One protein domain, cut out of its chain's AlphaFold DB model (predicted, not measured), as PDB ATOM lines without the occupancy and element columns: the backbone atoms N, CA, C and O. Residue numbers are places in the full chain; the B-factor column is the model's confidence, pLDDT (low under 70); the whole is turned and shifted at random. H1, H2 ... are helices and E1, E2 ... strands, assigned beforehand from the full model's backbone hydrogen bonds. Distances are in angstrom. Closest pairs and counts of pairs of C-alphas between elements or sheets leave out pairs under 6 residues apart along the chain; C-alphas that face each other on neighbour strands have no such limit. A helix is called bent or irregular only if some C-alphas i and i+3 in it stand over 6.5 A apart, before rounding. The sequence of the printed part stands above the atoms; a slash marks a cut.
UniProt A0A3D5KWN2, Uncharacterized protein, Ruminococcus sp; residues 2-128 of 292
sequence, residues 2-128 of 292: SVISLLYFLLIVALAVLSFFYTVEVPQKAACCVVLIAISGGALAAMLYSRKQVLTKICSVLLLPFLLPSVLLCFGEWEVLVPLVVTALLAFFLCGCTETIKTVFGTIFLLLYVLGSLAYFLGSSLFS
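Overview. This is residues 2 to 128 of the 292 residues of an uncharacterized protein of Ruminococcus sp (UniProt A0A3D5KWN2). Four helices, H1 to H4, make an up-and-down bundle, in which H1 and H2 splay apart toward the end where E1 crosses from one to the other. A fifth and longest helix, H5, runs side by side with H3 on the edge of the bundle, and residues 122 to 128, of which 122 to 127 belong to H5, stick out free. The printed part has 127 residues, with five named helices and one named strand in the order H1, E1, H2, H3, H4, H5, and its class is mostly helix. It is compact, with a radius of gyration of the C-alphas of 15.0 A and spans of 46 by 34 by 20 A.

Along the chain. Find C-alpha 2 at (-6.095, -37.680, 55.598); from there H1 runs through residues 2 to 21, 29.6 A long. E1, residues 22 to 25, follows. Next look at H2, residues 29 to 49, 30.0 A, and at H3, residues 54 to 73, 30.6 A, which starts at C-alpha 54 (-2.624, -32.787, 62.061). H3 has a kink of 31 degrees near residue 62 and is only just irregular, with C-alphas 66 and 69 at 6.8 A. H4, residues 78 to 93, measures 21.9 A. H5, residues 99 to 127, measures 41.3 A and ends at C-alpha 127 (22.324, -17.099, 30.612).

Arrangement. Begin with H3, the hub, which touches H1, H4 and H5. With H1 it runs the same way at a shallow tilt of 18 degrees; the closest C-alphas, Ala 16 and Ser 70, are 4.9 A apart. H3 and H4 form a helical hairpin, opposite ways at a shallow tilt of 31 degrees, closest at the C-alphas of Ser 60 and Phe 92, 5.2 A. H4 touches H2 the same way at a shallow tilt of 10 degrees, closest at the C-alphas of Cys 33 and Glu 79, 5.1 A. H1 touches H2 with residues 2 to 8 alone, against residues 40 to 47; the closest C-alphas, Ser 5 and Met 47, are 5.8 A apart, and the tilt of 38 degrees, opposite ways, is only just steep. H5 touches H3 the same way at a shallow tilt of 17 degrees, closest at the C-alphas of Leu 72 and Ser 117, 6.5 A. H1 and H5 are apart, as are H2 and H5. E1 pairs with no named strand. In H2 and H5 every O i to N i+4 pair is within hydrogen-bond range; in H1 it is 14 of 16, in H3 12 of 16, in H4 10 of 12.

Size, cuts and confidence. The two C-alphas farthest apart, Lys 52 and Ser 128, are 46.5 A apart. The printed part has no cut, and each of its five links is tight. The mean pLDDT of the printed part is 90.1, and residue 128 is under 70.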
ATOM      1  N   SER A   2      -7.481 -38.201  55.457       77.19
ATOM      2  CA  SER A   2      -6.095 -37.680  55.598       77.19
ATOM      3  C   SER A   2      -5.099 -38.234  54.572       77.19
ATOM      4  O   SER A   2      -4.261 -37.507  54.052       77.19
ATOM      5  N   VAL A   3      -5.238 -39.521  54.234       86.81
ATOM      6  CA  VAL A   3      -4.408 -40.196  53.222       86.81
ATOM      7  C   VAL A   3      -4.556 -39.552  51.840       86.81
ATOM      8  O   VAL A   3      -3.577 -39.460  51.119       86.81
ATOM      9  N   ILE A   4      -5.737 -39.031  51.491       88.94
ATOM     10  CA  ILE A   4      -5.961 -38.342  50.208       88.94
ATOM     11  C   ILE A   4      -5.174 -37.027  50.175       88.94
ATOM     12  O   ILE A   4      -4.571 -36.702  49.159       88.94
ATOM     13  N   SER A   5      -5.114 -36.299  51.299       86.25
ATOM     14  CA  SER A   5      -4.286 -35.092  51.412       86.25
ATOM     15  C   SER A   5      -2.801 -35.403  51.223       86.25
ATOM     16  O   SER A   5      -2.103 -34.651  50.550       86.25
ATOM     17  N   LEU A   6      -2.333 -36.518  51.793       90.62
ATOM     18  CA  LEU A   6      -0.957 -36.979  51.627       90.62
ATOM     19  C   LEU A   6      -0.676 -37.415  50.182       90.62
ATOM     20  O   LEU A   6       0.350 -37.035  49.638       90.62
ATOM     21  N   LEU A   7      -1.586 -38.160  49.549       93.12
ATOM     22  CA  LEU A   7      -1.453 -38.579  48.150       93.12
ATOM     23  C   LEU A   7      -1.376 -37.377  47.207       93.12
ATOM     24  O   LEU A   7      -0.520 -37.345  46.333       93.12
ATOM     25  N   TYR A   8      -2.224 -36.368  47.414       93.25
ATOM     26  CA  TYR A   8      -2.169 -35.143  46.620       93.25
ATOM     27  C   TYR A   8      -0.877 -34.353  46.867       93.25
ATOM     28  O   TYR A   8      -0.281 -33.840  45.928       93.25
ATOM     29  N   PHE A   9      -0.394 -34.295  48.114       93.50
ATOM     30  CA  PHE A   9       0.915 -33.709  48.406       93.50
ATOM     31  C   PHE A   9       2.048 -34.453  47.685       93.50
ATOM     32  O   PHE A   9       2.871 -33.813  47.040       93.50
ATOM     33  N   LEU A  10       2.060 -35.789  47.723       93.94
ATOM     34  CA  LEU A  10       3.040 -36.600  46.996       93.94
ATOM     35  C   LEU A  10       2.950 -36.398  45.480       93.94
ATOM     36  O   LEU A  10       3.982 -36.392  44.823       93.94
ATOM     37  N   LEU A  11       1.749 -36.182  44.938       92.81
ATOM     38  CA  LEU A  11       1.560 -35.828  43.532       92.81
ATOM     39  C   LEU A  11       2.217 -34.482  43.199       92.81
ATOM     40  O   LEU A  11       2.913 -34.401  42.195       92.81
ATOM     41  N   ILE A  12       2.071 -33.453  44.045       93.12
ATOM     42  CA  ILE A  12       2.771 -32.170  43.840       93.12
ATOM     43  C   ILE A  12       4.286 -32.343  43.944       93.12
ATOM     44  O   ILE A  12       5.010 -31.789  43.128       93.12
ATOM     45  N   VAL A  13       4.777 -33.124  44.909       93.44
ATOM     46  CA  VAL A  13       6.218 -33.403  45.026       93.44
ATOM     47  C   VAL A  13       6.732 -34.137  43.785       93.44
ATOM     48  O   VAL A  13       7.780 -33.777  43.262       93.44
ATOM     49  N   ALA A  14       5.994 -35.132  43.290       91.50
ATOM     50  CA  ALA A  14       6.347 -35.853  42.074       91.50
ATOM     51  C   ALA A  14       6.366 -34.922  40.856       91.50
ATOM     52  O   ALA A  14       7.325 -34.958  40.094       91.50
ATOM     53  N   LEU A  15       5.364 -34.046  40.715       89.94
ATOM     54  CA  LEU A  15       5.353 -33.021  39.672       89.94
ATOM     55  C   LEU A  15       6.548 -32.076  39.801       89.94
ATOM     56  O   LEU A  15       7.200 -31.828  38.803       89.94
ATOM     57  N   ALA A  16       6.890 -31.614  41.003       90.62
ATOM     58  CA  ALA A  16       8.040 -30.737  41.221       90.62
ATOM     59  C   ALA A  16       9.373 -31.390  40.839       90.62
ATOM     60  O   ALA A  16      10.242 -30.720  40.287       90.62
ATOM     61  N   VAL A  17       9.531 -32.690  41.104       88.56
ATOM     62  CA  VAL A  17      10.707 -33.454  40.669       88.56
ATOM     63  C   VAL A  17      10.703 -33.639  39.152       88.56
ATOM     64  O   VAL A  17      11.734 -33.434  38.523       88.56
ATOM     65  N   LEU A  18       9.562 -33.985  38.550       87.50
ATOM     66  CA  LEU A  18       9.450 -34.134  37.098       87.50
ATOM     67  C   LEU A  18       9.735 -32.816  36.373       87.50
ATOM     68  O   LEU A  18      10.517 -32.818  35.433       87.50
ATOM     69  N   SER A  19       9.206 -31.692  36.864       86.12
ATOM     70  CA  SER A  19       9.468 -30.349  36.330       86.12
ATOM     71  C   SER A  19      10.955 -29.980  36.297       86.12
ATOM     72  O   SER A  19      11.317 -29.050  35.595       86.12
ATOM     73  N   PHE A  20      11.805 -30.652  37.081       83.56
ATOM     74  CA  PHE A  20      13.246 -30.397  37.113       83.56
ATOM     75  C   PHE A  20      14.029 -31.154  36.033       83.56
ATOM     76  O   PHE A  20      15.117 -30.727  35.663       83.56
ATOM     77  N   PHE A  21      13.506 -32.284  35.553       82.31
ATOM     78  CA  PHE A  21      14.187 -33.144  34.575       82.31
ATOM     79  C   PHE A  21      13.500 -33.170  33.205       82.31
ATOM     80  O   PHE A  21      14.077 -33.674  32.241       82.31
ATOM     81  N   TYR A  22      12.264 -32.678  33.132       85.06
ATOM     82  CA  TYR A  22      11.408 -32.795  31.965       85.06
ATOM     83  C   TYR A  22      10.704 -31.476  31.647       85.06
ATOM     84  O   TYR A  22      10.156 -30.832  32.548       85.06
ATOM     85  N   THR A  23      10.600 -31.157  30.356       84.31
ATOM     86  CA  THR A  23       9.651 -30.163  29.854       84.31
ATOM     87  C   THR A  23       8.247 -30.735  29.942       84.31
ATOM     88  O   THR A  23       8.009 -31.889  29.578       84.31
ATOM     89  N   VAL A  24       7.290 -29.932  30.393       85.69
ATOM     90  CA  VAL A  24       5.878 -30.325  30.375       85.69
ATOM     91  C   VAL A  24       5.261 -29.891  29.055       85.69
ATOM     92  O   VAL A  24       5.161 -28.701  28.782       85.69
ATOM     93  N   GLU A  25       4.793 -30.858  28.277       84.56
ATOM     94  CA  GLU A  25       4.020 -30.640  27.060       84.56
ATOM     95  C   GLU A  25       2.563 -31.052  27.295       84.56
ATOM     96  O   GLU A  25       2.253 -32.109  27.859       84.56
ATOM     97  N   VAL A  26       1.635 -30.184  26.885       84.62
ATOM     98  CA  VAL A  26       0.197 -30.411  27.061       84.62
ATOM     99  C   VAL A  26      -0.456 -30.625  25.692       84.62
ATOM    100  O   VAL A  26      -0.900 -29.656  25.068       84.62
ATOM    101  N   PRO A  27      -0.588 -31.882  25.218       80.44
ATOM    102  CA  PRO A  27      -1.125 -32.166  23.884       80.44
ATOM    103  C   PRO A  27      -2.590 -31.726  23.746       80.44
ATOM    104  O   PRO A  27      -3.029 -31.284  22.686       80.44
ATOM    105  N   GLN A  28      -3.367 -31.812  24.834       85.75
ATOM    106  CA  GLN A  28      -4.768 -31.389  24.887       85.75
ATOM    107  C   GLN A  28      -5.017 -30.441  26.066       85.75
ATOM    108  O   GLN A  28      -5.517 -30.843  27.121       85.75
ATOM    109  N   LYS A  29      -4.722 -29.154  25.854       86.81
ATOM    110  CA  LYS A  29      -4.838 -28.066  26.846       86.81
ATOM    111  C   LYS A  29      -6.160 -28.074  27.627       86.81
ATOM    112  O   LYS A  29      -6.167 -28.051  28.857       86.81
ATOM    113  N   ALA A  30      -7.293 -28.187  26.928       85.94
ATOM    114  CA  ALA A  30      -8.614 -28.180  27.561       85.94
ATOM    115  C   ALA A  30      -8.885 -29.427  28.424       85.94
ATOM    116  O   ALA A  30      -9.375 -29.304  29.546       85.94
ATOM    117  N   ALA A  31      -8.559 -30.621  27.919       87.25
ATOM    118  CA  ALA A  31      -8.795 -31.872  28.636       87.25
ATOM    119  C   ALA A  31      -7.931 -31.958  29.903       87.25
ATOM    120  O   ALA A  31      -8.441 -32.294  30.973       87.25
ATOM    121  N   CYS A  32      -6.656 -31.574  29.796       88.00
ATOM    122  CA  CYS A  32      -5.731 -31.527  30.923       88.00
ATOM    123  C   CYS A  32      -6.239 -30.601  32.037       88.00
ATOM    124  O   CYS A  32      -6.364 -31.027  33.186       88.00
ATOM    125  N   CYS A  33      -6.646 -29.376  31.687       88.62
ATOM    126  CA  CYS A  33      -7.190 -28.417  32.647       88.62
ATOM    127  C   CYS A  33      -8.426 -28.969  33.383       88.62
ATOM    128  O   CYS A  33      -8.493 -28.926  34.611       88.62
ATOM    129  N   VAL A  34      -9.385 -29.564  32.660       90.81
ATOM    130  CA  VAL A  34     -10.600 -30.142  33.266       90.81
ATOM    131  C   VAL A  34     -10.267 -31.293  34.218       90.81
ATOM    132  O   VAL A  34     -10.800 -31.346  35.328       90.81
ATOM    133  N   VAL A  35      -9.373 -32.199  33.814       91.44
ATOM    134  CA  VAL A  35      -8.953 -33.337  34.646       91.44
ATOM    135  C   VAL A  35      -8.228 -32.854  35.902       91.44
ATOM    136  O   VAL A  35      -8.544 -33.310  37.003       91.44
ATOM    137  N   LEU A  36      -7.316 -31.889  35.773       91.50
ATOM    138  CA  LEU A  36      -6.606 -31.319  36.915       91.50
ATOM    139  C   LEU A  36      -7.540 -30.563  37.856       91.50
ATOM    140  O   LEU A  36      -7.397 -30.702  39.069       91.50
ATOM    141  N   ILE A  37      -8.533 -29.831  37.347       93.44
ATOM    142  CA  ILE A  37      -9.569 -29.203  38.182       93.44
ATOM    143  C   ILE A  37     -10.366 -30.268  38.942       93.44
ATOM    144  O   ILE A  37     -10.608 -30.102  40.137       93.44
ATOM    145  N   ALA A  38     -10.749 -31.370  38.294       93.56
ATOM    146  CA  ALA A  38     -11.499 -32.442  38.942       93.56
ATOM    147  C   ALA A  38     -10.686 -33.116  40.063       93.56
ATOM    148  O   ALA A  38     -11.180 -33.261  41.185       93.56
ATOM    149  N   ILE A  39      -9.425 -33.473  39.790       92.94
ATOM    150  CA  ILE A  39      -8.519 -34.089  40.772       92.94
ATOM    151  C   ILE A  39      -8.231 -33.118  41.922       92.94
ATOM    152  O   ILE A  39      -8.388 -33.476  43.092       92.94
ATOM    153  N   SER A  40      -7.853 -31.880  41.602       94.19
ATOM    154  CA  SER A  40      -7.465 -30.874  42.597       94.19
ATOM    155  C   SER A  40      -8.661 -30.404  43.425       94.19
ATOM    156  O   SER A  40      -8.557 -30.273  44.641       94.19
ATOM    157  N   GLY A  41      -9.836 -30.248  42.809       93.44
ATOM    158  CA  GLY A  41     -11.087 -29.938  43.501       93.44
ATOM    159  C   GLY A  41     -11.531 -31.058  44.444       93.44
ATOM    160  O   GLY A  41     -11.907 -30.793  45.588       93.44
ATOM    161  N   GLY A  42     -11.417 -32.320  44.014       92.88
ATOM    162  CA  GLY A  42     -11.668 -33.480  44.873       92.88
ATOM    163  C   GLY A  42     -10.700 -33.551  46.060       92.88
ATOM    164  O   GLY A  42     -11.124 -33.749  47.203       92.88
ATOM    165  N   ALA A  43      -9.408 -33.318  45.814       92.69
ATOM    166  CA  ALA A  43      -8.393 -33.258  46.860       92.69
ATOM    167  C   ALA A  43      -8.645 -32.103  47.840       92.69
ATOM    168  O   ALA A  43      -8.574 -32.307  49.055       92.69
ATOM    169  N   LEU A  44      -9.015 -30.921  47.340       94.06
ATOM    170  CA  LEU A  44      -9.367 -29.761  48.155       94.06
ATOM    171  C   LEU A  44     -10.565 -30.063  49.057       94.06
ATOM    172  O   LEU A  44     -10.493 -29.834  50.263       94.06
ATOM    173  N   ALA A  45     -11.643 -30.632  48.512       92.94
ATOM    174  CA  ALA A  45     -12.816 -31.019  49.296       92.94
ATOM    175  C   ALA A  45     -12.447 -32.007  50.416       92.94
ATOM    176  O   ALA A  45     -12.870 -31.842  51.565       92.94
ATOM    177  N   ALA A  46     -11.595 -32.994  50.113       90.00
ATOM    178  CA  ALA A  46     -11.085 -33.930  51.108       90.00
ATOM    179  C   ALA A  46     -10.252 -33.224  52.195       90.00
ATOM    180  O   ALA A  46     -10.457 -33.497  53.380       90.00
ATOM    181  N   MET A  47      -9.369 -32.290  51.819       90.06
ATOM    182  CA  MET A  47      -8.567 -31.494  52.759       90.06
ATOM    183  C   MET A  47      -9.434 -30.605  53.659       90.06
ATOM    184  O   MET A  47      -9.186 -30.520  54.863       90.06
ATOM    185  N   LEU A  48     -10.481 -29.982  53.116       90.31
ATOM    186  CA  LEU A  48     -11.424 -29.172  53.891       90.31
ATOM    187  C   LEU A  48     -12.204 -30.020  54.896       90.31
ATOM    188  O   LEU A  48     -12.380 -29.612  56.048       90.31
ATOM    189  N   TYR A  49     -12.618 -31.221  54.494       91.44
ATOM    190  CA  TYR A  49     -13.293 -32.161  55.382       91.44
ATOM    191  C   TYR A  49     -12.380 -32.615  56.532       91.44
ATOM    192  O   TYR A  49     -12.781 -32.601  57.698       91.44
ATOM    193  N   SER A  50     -11.121 -32.958  56.242       90.69
ATOM    194  CA  SER A  50     -10.150 -33.416  57.243       90.69
ATOM    195  C   SER A  50      -9.320 -32.302  57.890       90.69
ATOM    196  O   SER A  50      -8.365 -32.601  58.605       90.69
ATOM    197  N   ARG A  51      -9.703 -31.025  57.739       86.81
ATOM    198  CA  ARG A  51      -8.921 -29.837  58.156       86.81
ATOM    199  C   ARG A  51      -8.465 -29.799  59.619       86.81
ATOM    200  O   ARG A  51      -7.564 -29.039  59.973       86.81
ATOM    201  N   LYS A  52      -9.112 -30.565  60.504       86.31
ATOM    202  CA  LYS A  52      -8.748 -30.653  61.929       86.31
ATOM    203  C   LYS A  52      -7.615 -31.650  62.198       86.31
ATOM    204  O   LYS A  52      -6.967 -31.537  63.234       86.31
ATOM    205  N   GLN A  53      -7.368 -32.593  61.291       90.06
ATOM    206  CA  GLN A  53      -6.329 -33.612  61.428       90.06
ATOM    207  C   GLN A  53      -4.944 -32.997  61.221       90.06
ATOM    208  O   GLN A  53      -4.742 -32.227  60.287       90.06
ATOM    209  N   VAL A  54      -3.985 -33.355  62.078       88.06
ATOM    210  CA  VAL A  54      -2.624 -32.787  62.061       88.06
ATOM    211  C   VAL A  54      -1.932 -33.014  60.716       88.06
ATOM    212  O   VAL A  54      -1.366 -32.074  60.167       88.06
ATOM    213  N   LEU A  55      -2.050 -34.218  60.147       88.50
ATOM    214  CA  LEU A  55      -1.437 -34.559  58.861       88.50
ATOM    215  C   LEU A  55      -1.934 -33.647  57.728       88.50
ATOM    216  O   LEU A  55      -1.123 -33.073  57.013       88.50
ATOM    217  N   THR A  56      -3.249 -33.436  57.614       89.62
ATOM    218  CA  THR A  56      -3.815 -32.524  56.609       89.62
ATOM    219  C   THR A  56      -3.316 -31.093  56.805       89.62
ATOM    220  O   THR A  56      -2.992 -30.448  55.818       89.62
ATOM    221  N   LYS A  57      -3.181 -30.607  58.048       90.69
ATOM    222  CA  LYS A  57      -2.627 -29.264  58.306       90.69
ATOM    223  C   LYS A  57      -1.192 -29.131  57.801       90.69
ATOM    224  O   LYS A  57      -0.872 -28.138  57.160       90.69
ATOM    225  N   ILE A  58      -0.352 -30.128  58.076       91.06
ATOM    226  CA  ILE A  58       1.046 -30.142  57.629       91.06
ATOM    227  C   ILE A  58       1.103 -30.182  56.100       91.06
ATOM    228  O   ILE A  58       1.754 -29.327  55.507       91.06
ATOM    229  N   CYS A  59       0.371 -31.100  55.458       91.44
ATOM    230  CA  CYS A  59       0.311 -31.174  53.998       91.44
ATOM    231  C   CYS A  59      -0.141 -29.837  53.397       91.44
ATOM    232  O   CYS A  59       0.560 -29.305  52.550       91.44
ATOM    233  N   SER A  60      -1.239 -29.243  53.878       90.25
ATOM    234  CA  SER A  60      -1.761 -27.973  53.352       90.25
ATOM    235  C   SER A  60      -0.786 -26.797  53.479       90.25
ATOM    236  O   SER A  60      -0.804 -25.917  52.626       90.25
ATOM    237  N   VAL A  61       0.070 -26.773  54.508       92.88
ATOM    238  CA  VAL A  61       1.131 -25.759  54.642       92.88
ATOM    239  C   VAL A  61       2.299 -26.045  53.696       92.88
ATOM    240  O   VAL A  61       2.834 -25.117  53.100       92.88
ATOM    241  N   LEU A  62       2.676 -27.314  53.521       93.62
ATOM    242  CA  LEU A  62       3.811 -27.705  52.680       93.62
ATOM    243  C   LEU A  62       3.511 -27.701  51.172       93.62
ATOM    244  O   LEU A  62       4.456 -27.677  50.393       93.62
ATOM    245  N   LEU A  63       2.248 -27.682  50.729       93.75
ATOM    246  CA  LEU A  63       1.924 -27.642  49.290       93.75
ATOM    247  C   LEU A  63       2.569 -26.442  48.580       93.75
ATOM    248  O   LEU A  63       3.111 -26.609  47.497       93.75
ATOM    249  N   LEU A  64       2.529 -25.251  49.186       93.62
ATOM    250  CA  LEU A  64       3.050 -24.023  48.575       93.62
ATOM    251  C   LEU A  64       4.568 -24.058  48.324       93.62
ATOM    252  O   LEU A  64       4.969 -23.872  47.182       93.62
ATOM    253  N   PRO A  65       5.444 -24.324  49.311       93.38
ATOM    254  CA  PRO A  65       6.884 -24.333  49.051       93.38
ATOM    255  C   PRO A  65       7.303 -25.428  48.062       93.38
ATOM    256  O   PRO A  65       8.215 -25.207  47.273       93.38
ATOM    257  N   PHE A  66       6.627 -26.581  48.059       93.94
ATOM    258  CA  PHE A  66       6.926 -27.667  47.120       93.94
ATOM    259  C   PHE A  66       6.363 -27.439  45.716       93.94
ATOM    260  O   PHE A  66       6.854 -28.045  44.775       93.94
ATOM    261  N   LEU A  67       5.372 -26.561  45.557       94.44
ATOM    262  CA  LEU A  67       4.850 -26.179  44.248       94.44
ATOM    263  C   LEU A  67       5.743 -25.137  43.549       94.44
ATOM    264  O   LEU A  67       5.632 -24.959  42.340       94.44
ATOM    265  N   LEU A  68       6.635 -24.456  44.283       92.94
ATOM    266  CA  LEU A  68       7.511 -23.416  43.736       92.94
ATOM    267  C   LEU A  68       8.323 -23.887  42.511       92.94
ATOM    268  O   LEU A  68       8.266 -23.181  41.507       92.94
ATOM    269  N   PRO A  69       9.032 -25.038  42.519       90.12
ATOM    270  CA  PRO A  69       9.805 -25.473  41.355       90.12
ATOM    271  C   PRO A  69       8.930 -25.668  40.117       90.12
ATOM    272  O   PRO A  69       9.255 -25.137  39.063       90.12
ATOM    273  N   SER A  70       7.770 -26.323  40.250       91.00
ATOM    274  CA  SER A  70       6.823 -26.466  39.136       91.00
ATOM    275  C   SER A  70       6.302 -25.121  38.636       91.00
ATOM    276  O   SER A  70       6.075 -24.967  37.445       91.00
ATOM    277  N   VAL A  71       6.126 -24.129  39.517       91.69
ATOM    278  CA  VAL A  71       5.676 -22.790  39.106       91.69
ATOM    279  C   VAL A  71       6.722 -22.049  38.286       91.69
ATOM    280  O   VAL A  71       6.361 -21.324  37.361       91.69
ATOM    281  N   LEU A  72       7.996 -22.213  38.632       90.62
ATOM    282  CA  LEU A  72       9.098 -21.553  37.938       90.62
ATOM    283  C   LEU A  72       9.448 -22.264  36.628       90.62
ATOM    284  O   LEU A  72       9.634 -21.601  35.614       90.62
ATOM    285  N   LEU A  73       9.505 -23.598  36.646       87.38
ATOM    286  CA  LEU A  73       9.997 -24.405  35.529       87.38
ATOM    287  C   LEU A  73       8.910 -24.718  34.496       87.38
ATOM    288  O   LEU A  73       9.187 -24.723  33.306       87.38
ATOM    289  N   CYS A  74       7.650 -24.887  34.907       86.38
ATOM    290  CA  CYS A  74       6.526 -25.052  33.972       86.38
ATOM    291  C   CYS A  74       5.900 -23.705  33.571       86.38
ATOM    292  O   CYS A  74       4.701 -23.626  33.281       86.38
ATOM    293  N   PHE A  75       6.676 -22.618  33.615       83.50
ATOM    294  CA  PHE A  75       6.183 -21.284  33.298       83.50
ATOM    295  C   PHE A  75       5.851 -21.177  31.803       83.50
ATOM    296  O   PHE A  75       6.734 -21.240  30.958       83.50
ATOM    297  N   GLY A  76       4.566 -21.007  31.483       81.44
ATOM    298  CA  GLY A  76       4.053 -20.997  30.106       81.44
ATOM    299  C   GLY A  76       2.839 -21.909  29.931       81.44
ATOM    300  O   GLY A  76       1.871 -21.519  29.279       81.44
ATOM    301  N   GLU A  77       2.819 -23.046  30.630       87.56
ATOM    302  CA  GLU A  77       1.705 -24.003  30.624       87.56
ATOM    303  C   GLU A  77       0.713 -23.703  31.763       87.56
ATOM    304  O   GLU A  77       0.595 -24.410  32.774       87.56
ATOM    305  N   TRP A  78      -0.011 -22.590  31.608       87.56
ATOM    306  CA  TRP A  78      -0.976 -22.078  32.590       87.56
ATOM    307  C   TRP A  78      -2.096 -23.070  32.924       87.56
ATOM    308  O   TRP A  78      -2.641 -23.040  34.028       87.56
ATOM    309  N   GLU A  79      -2.429 -23.961  31.995       89.44
ATOM    310  CA  GLU A  79      -3.458 -24.988  32.137       89.44
ATOM    311  C   GLU A  79      -3.143 -25.979  33.264       89.44
ATOM    312  O   GLU A  79      -4.058 -26.460  33.935       89.44
ATOM    313  N   VAL A  80      -1.856 -26.247  33.500       89.94
ATOM    314  CA  VAL A  80      -1.378 -27.109  34.589       89.94
ATOM    315  C   VAL A  80      -1.211 -26.301  35.869       89.94
ATOM    316  O   VAL A  80      -1.620 -26.724  36.952       89.94
ATOM    317  N   LEU A  81      -0.648 -25.100  35.737       91.75
ATOM    318  CA  LEU A  81      -0.304 -24.240  36.859       91.75
ATOM    319  C   LEU A  81      -1.536 -23.769  37.646       91.75
ATOM    320  O   LEU A  81      -1.565 -23.849  38.876       91.75
ATOM    321  N   VAL A  82      -2.552 -23.254  36.946       92.56
ATOM    322  CA  VAL A  82      -3.687 -22.558  37.567       92.56
ATOM    323  C   VAL A  82      -4.465 -23.469  38.528       92.56
ATOM    324  O   VAL A  82      -4.643 -23.066  39.683       92.56
ATOM    325  N   PRO A  83      -4.885 -24.695  38.148       92.75
ATOM    326  CA  PRO A  83      -5.592 -25.589  39.067       92.75
ATOM    327  C   PRO A  83      -4.776 -25.929  40.321       92.75
ATOM    328  O   PRO A  83      -5.327 -25.955  41.427       92.75
ATOM    329  N   LEU A  84      -3.464 -26.142  40.170       93.44
ATOM    330  CA  LEU A  84      -2.567 -26.514  41.265       93.44
ATOM    331  C   LEU A  84      -2.347 -25.351  42.241       93.44
ATOM    332  O   LEU A  84      -2.505 -25.530  43.452       93.44
ATOM    333  N   VAL A  85      -2.043 -24.154  41.727       94.38
ATOM    334  CA  VAL A  85      -1.795 -22.950  42.539       94.38
ATOM    335  C   VAL A  85      -3.053 -22.526  43.286       94.38
ATOM    336  O   VAL A  85      -3.000 -22.300  44.496       94.38
ATOM    337  N   VAL A  86      -4.200 -22.468  42.601       95.12
ATOM    338  CA  VAL A  86      -5.479 -22.111  43.235       95.12
ATOM    339  C   VAL A  86      -5.807 -23.096  44.356       95.12
ATOM    340  O   VAL A  86      -6.173 -22.685  45.458       95.12
ATOM    341  N   THR A  87      -5.607 -24.392  44.115       94.69
ATOM    342  CA  THR A  87      -5.854 -25.428  45.123       94.69
ATOM    343  C   THR A  87      -4.913 -25.306  46.318       94.69
ATOM    344  O   THR A  87      -5.376 -25.380  47.455       94.69
ATOM    345  N   ALA A  88      -3.616 -25.071  46.097       94.38
ATOM    346  CA  ALA A  88      -2.642 -24.894  47.173       94.38
ATOM    347  C   ALA A  88      -2.952 -23.655  48.033       94.38
ATOM    348  O   ALA A  88      -2.940 -23.742  49.264       94.38
ATOM    349  N   LEU A  89      -3.311 -22.529  47.405       95.06
ATOM    350  CA  LEU A  89      -3.708 -21.307  48.107       95.06
ATOM    351  C   LEU A  89      -4.973 -21.523  48.942       95.06
ATOM    352  O   LEU A  89      -4.989 -21.212  50.136       95.06
ATOM    353  N   LEU A  90      -6.025 -22.096  48.348       95.19
ATOM    354  CA  LEU A  90      -7.268 -22.382  49.066       95.19
ATOM    355  C   LEU A  90      -7.038 -23.370  50.213       95.19
ATOM    356  O   LEU A  90      -7.535 -23.145  51.317       95.19
ATOM    357  N   ALA A  91      -6.253 -24.426  49.997       93.00
ATOM    358  CA  ALA A  91      -5.911 -25.392  51.035       93.00
ATOM    359  C   ALA A  91      -5.157 -24.738  52.205       93.00
ATOM    360  O   ALA A  91      -5.453 -25.028  53.367       93.00
ATOM    361  N   PHE A  92      -4.224 -23.825  51.919       94.25
ATOM    362  CA  PHE A  92      -3.469 -23.095  52.935       94.25
ATOM    363  C   PHE A  92      -4.362 -22.162  53.768       94.25
ATOM    364  O   PHE A  92      -4.401 -22.271  54.998       94.25
ATOM    365  N   PHE A  93      -5.136 -21.283  53.121       92.31
ATOM    366  CA  PHE A  93      -5.977 -20.307  53.827       92.31
ATOM    367  C   PHE A  93      -7.110 -20.965  54.617       92.31
ATOM    368  O   PHE A  93      -7.426 -20.549  55.738       92.31
ATOM    369  N   LEU A  94      -7.694 -22.029  54.066       91.69
ATOM    370  CA  LEU A  94      -8.800 -22.755  54.683       91.69
ATOM    371  C   LEU A  94      -8.328 -23.873  55.637       91.69
ATOM    372  O   LEU A  94      -9.166 -24.560  56.233       91.69
ATOM    373  N   CYS A  95      -7.009 -24.029  55.842       88.88
ATOM    374  CA  CYS A  95      -6.434 -24.939  56.837       88.88
ATOM    375  C   CYS A  95      -7.016 -24.670  58.237       88.88
ATOM    376  O   CYS A  95      -7.176 -23.521  58.656       88.88
ATOM    377  N   GLY A  96      -7.211 -25.727  59.037       87.56
ATOM    378  CA  GLY A  96      -7.508 -25.633  60.478       87.56
ATOM    379  C   GLY A  96      -6.319 -25.200  61.356       87.56
ATOM    380  O   GLY A  96      -6.248 -25.583  62.529       87.56
ATOM    381  N   CYS A  97      -5.355 -24.492  60.775       89.12
ATOM    382  CA  CYS A  97      -4.193 -23.883  61.408       89.12
ATOM    383  C   CYS A  97      -4.622 -22.605  62.160       89.12
ATOM    384  O   CYS A  97      -5.651 -22.021  61.821       89.12
ATOM    385  N   THR A  98      -3.861 -22.153  63.163       90.81
ATOM    386  CA  THR A  98      -4.138 -20.855  63.809       90.81
ATOM    387  C   THR A  98      -3.830 -19.702  62.850       90.81
ATOM    388  O   THR A  98      -2.965 -19.831  61.982       90.81
ATOM    389  N   GLU A  99      -4.510 -18.566  63.016       92.00
ATOM    390  CA  GLU A  99      -4.318 -17.398  62.142       92.00
ATOM    391  C   GLU A  99      -2.872 -16.888  62.172       92.00
ATOM    392  O   GLU A  99      -2.299 -16.611  61.125       92.00
ATOM    393  N   THR A 100      -2.218 -16.912  63.337       92.38
ATOM    394  CA  THR A 100      -0.797 -16.556  63.466       92.38
ATOM    395  C   THR A 100       0.108 -17.411  62.573       92.38
ATOM    396  O   THR A 100       0.992 -16.873  61.914       92.38
ATOM    397  N   ILE A 101      -0.116 -18.731  62.507       89.94
ATOM    398  CA  ILE A 101       0.680 -19.636  61.658       89.94
ATOM    399  C   ILE A 101       0.474 -19.281  60.185       89.94
ATOM    400  O   ILE A 101       1.447 -19.175  59.444       89.94
ATOM    401  N   LYS A 102      -0.774 -19.050  59.760       91.94
ATOM    402  CA  LYS A 102      -1.074 -18.686  58.368       91.94
ATOM    403  C   LYS A 102      -0.444 -17.353  57.982       91.94
ATOM    404  O   LYS A 102       0.097 -17.241  56.891       91.94
ATOM    405  N   THR A 103      -0.466 -16.358  58.867       93.69
ATOM    406  CA  THR A 103       0.174 -15.066  58.596       93.69
ATOM    407  C   THR A 103       1.686 -15.215  58.463       93.69
ATOM    408  O   THR A 103       2.250 -14.733  57.487       93.69
ATOM    409  N   VAL A 104       2.343 -15.919  59.394       95.31
ATOM    410  CA  VAL A 104       3.806 -16.097  59.379       95.31
ATOM    411  C   VAL A 104       4.263 -16.910  58.167       95.31
ATOM    412  O   VAL A 104       5.162 -16.489  57.448       95.31
ATOM    413  N   PHE A 105       3.644 -18.059  57.893       95.06
ATOM    414  CA  PHE A 105       4.011 -18.850  56.715       95.06
ATOM    415  C   PHE A 105       3.595 -18.166  55.414       95.06
ATOM    416  O   PHE A 105       4.321 -18.251  54.433       95.06
ATOM    417  N   GLY A 106       2.481 -17.431  55.406       93.56
ATOM    418  CA  GLY A 106       2.034 -16.669  54.244       93.56
ATOM    419  C   GLY A 106       3.048 -15.603  53.829       93.56
ATOM    420  O   GLY A 106       3.355 -15.495  52.645       93.56
ATOM    421  N   THR A 107       3.627 -14.864  54.783       95.25
ATOM    422  CA  THR A 107       4.687 -13.891  54.474       95.25
ATOM    423  C   THR A 107       5.982 -14.569  54.024       95.25
ATOM    424  O   THR A 107       6.611 -14.090  53.082       95.25
ATOM    425  N   ILE A 108       6.355 -15.705  54.628       96.19
ATOM    426  CA  ILE A 108       7.520 -16.501  54.204       96.19
ATOM    427  C   ILE A 108       7.344 -17.007  52.769       96.19
ATOM    428  O   ILE A 108       8.244 -16.842  51.950       96.19
ATOM    429  N   PHE A 109       6.191 -17.598  52.441       95.38
ATOM    430  CA  PHE A 109       5.912 -18.110  51.101       95.38
ATOM    431  C   PHE A 109       5.847 -16.985  50.075       95.38
ATOM    432  O   PHE A 109       6.416 -17.125  49.000       95.38
ATOM    433  N   LEU A 110       5.239 -15.847  50.414       94.00
ATOM    434  CA  LEU A 110       5.236 -14.680  49.535       94.00
ATOM    435  C   LEU A 110       6.668 -14.240  49.191       94.00
ATOM    436  O   LEU A 110       6.989 -14.077  48.017       94.00
ATOM    437  N   LEU A 111       7.538 -14.099  50.196       96.06
ATOM    438  CA  LEU A 111       8.944 -13.742  49.983       96.06
ATOM    439  C   LEU A 111       9.688 -14.803  49.167       96.06
ATOM    440  O   LEU A 111      10.433 -14.447  48.260       96.06
ATOM    441  N   LEU A 112       9.462 -16.088  49.451       95.44
ATOM    442  CA  LEU A 112      10.064 -17.200  48.718       95.44
ATOM    443  C   LEU A 112       9.686 -17.169  47.232       95.44
ATOM    444  O   LEU A 112      10.556 -17.326  46.384       95.44
ATOM    445  N   TYR A 113       8.412 -16.937  46.910       94.94
ATOM    446  CA  TYR A 113       7.941 -16.861  45.526       94.94
ATOM    447  C   TYR A 113       8.464 -15.616  44.806       94.94
ATOM    448  O   TYR A 113       8.884 -15.711  43.654       94.94
ATOM    449  N   VAL A 114       8.487 -14.456  45.470       95.00
ATOM    450  CA  VAL A 114       9.026 -13.217  44.881       95.00
ATOM    451  C   VAL A 114      10.530 -13.333  44.633       95.00
ATOM    452  O   VAL A 114      10.990 -13.050  43.531       95.00
ATOM    453  N   LEU A 115      11.306 -13.784  45.621       95.31
ATOM    454  CA  LEU A 115      12.753 -13.949  45.476       95.31
ATOM    455  C   LEU A 115      13.105 -15.088  44.516       95.31
ATOM    456  O   LEU A 115      14.020 -14.935  43.715       95.31
ATOM    457  N   GLY A 116      12.377 -16.205  44.572       92.62
ATOM    458  CA  GLY A 116      12.578 -17.356  43.692       92.62
ATOM    459  C   GLY A 116      12.283 -17.028  42.233       92.62
ATOM    460  O   GLY A 116      13.100 -17.332  41.371       92.62
ATOM    461  N   SER A 117      11.170 -16.339  41.956       91.62
ATOM    462  CA  SER A 117      10.868 -15.868  40.598       91.62
ATOM    463  C   SER A 117      11.885 -14.843  40.110       91.62
ATOM    464  O   SER A 117      12.378 -14.982  38.997       91.62
ATOM    465  N   LEU A 118      12.274 -13.868  40.937       92.62
ATOM    466  CA  LEU A 118      13.316 -12.906  40.574       92.62
ATOM    467  C   LEU A 118      14.645 -13.602  40.251       92.62
ATOM    468  O   LEU A 118      15.255 -13.297  39.232       92.62
ATOM    469  N   ALA A 119      15.087 -14.537  41.096       91.06
ATOM    470  CA  ALA A 119      16.317 -15.290  40.875       91.06
ATOM    471  C   ALA A 119      16.244 -16.132  39.595       91.06
ATOM    472  O   ALA A 119      17.200 -16.135  38.826       91.06
ATOM    473  N   TYR A 120      15.107 -16.788  39.345       88.94
ATOM    474  CA  TYR A 120      14.876 -17.561  38.129       88.94
ATOM    475  C   TYR A 120      14.917 -16.683  36.878       88.94
ATOM    476  O   TYR A 120      15.673 -16.981  35.963       88.94
ATOM    477  N   PHE A 121      14.181 -15.567  36.855       86.88
ATOM    478  CA  PHE A 121      14.172 -14.650  35.712       86.88
ATOM    479  C   PHE A 121      15.526 -13.983  35.478       86.88
ATOM    480  O   PHE A 121      15.908 -13.783  34.332       86.88
ATOM    481  N   LEU A 122      16.262 -13.628  36.535       89.69
ATOM    482  CA  LEU A 122      17.617 -13.096  36.386       89.69
ATOM    483  C   LEU A 122      18.571 -14.166  35.857       89.69
ATOM    484  O   LEU A 122      19.345 -13.871  34.957       89.69
ATOM    485  N   GLY A 123      18.505 -15.391  36.384       85.69
ATOM    486  CA  GLY A 123      19.301 -16.515  35.895       85.69
ATOM    487  C   GLY A 123      19.019 -16.788  34.421       85.69
ATOM    488  O   GLY A 123      19.927 -16.697  33.599       85.69
ATOM    489  N   SER A 124      17.753 -17.009  34.068       81.19
ATOM    490  CA  SER A 124      17.367 -17.270  32.686       81.19
ATOM    491  C   SER A 124      17.709 -16.094  31.777       81.19
ATOM    492  O   SER A 124      18.281 -16.309  30.724       81.19
ATOM    493  N   SER A 125      17.478 -14.845  32.179       81.81
ATOM    494  CA  SER A 125      17.815 -13.674  31.359       81.81
ATOM    495  C   SER A 125      19.325 -13.471  31.157       81.81
ATOM    496  O   SER A 125      19.733 -13.037  30.083       81.81
ATOM    497  N   LEU A 126      20.156 -13.768  32.163       82.88
ATOM    498  CA  LEU A 126      21.614 -13.615  32.079       82.88
ATOM    499  C   LEU A 126      22.288 -14.719  31.258       82.88
ATOM    500  O   LEU A 126      23.307 -14.449  30.622       82.88
ATOM    501  N   PHE A 127      21.746 -15.936  31.291       73.12
ATOM    502  CA  PHE A 127      22.324 -17.099  30.612       73.12
ATOM    503  C   PHE A 127      21.611 -17.469  29.304       73.12
ATOM    504  O   PHE A 127      22.194 -18.162  28.474       73.12
ATOM    505  N   SER A 128      20.411 -16.936  29.047       62.12
ATOM    506  CA  SER A 128      19.751 -17.086  27.748       62.12
ATOM    507  C   SER A 128      20.406 -16.174  26.721       62.12
ATOM    508  O   SER A 128      20.260 -14.950  26.742       62.12
TER     509      SER A 128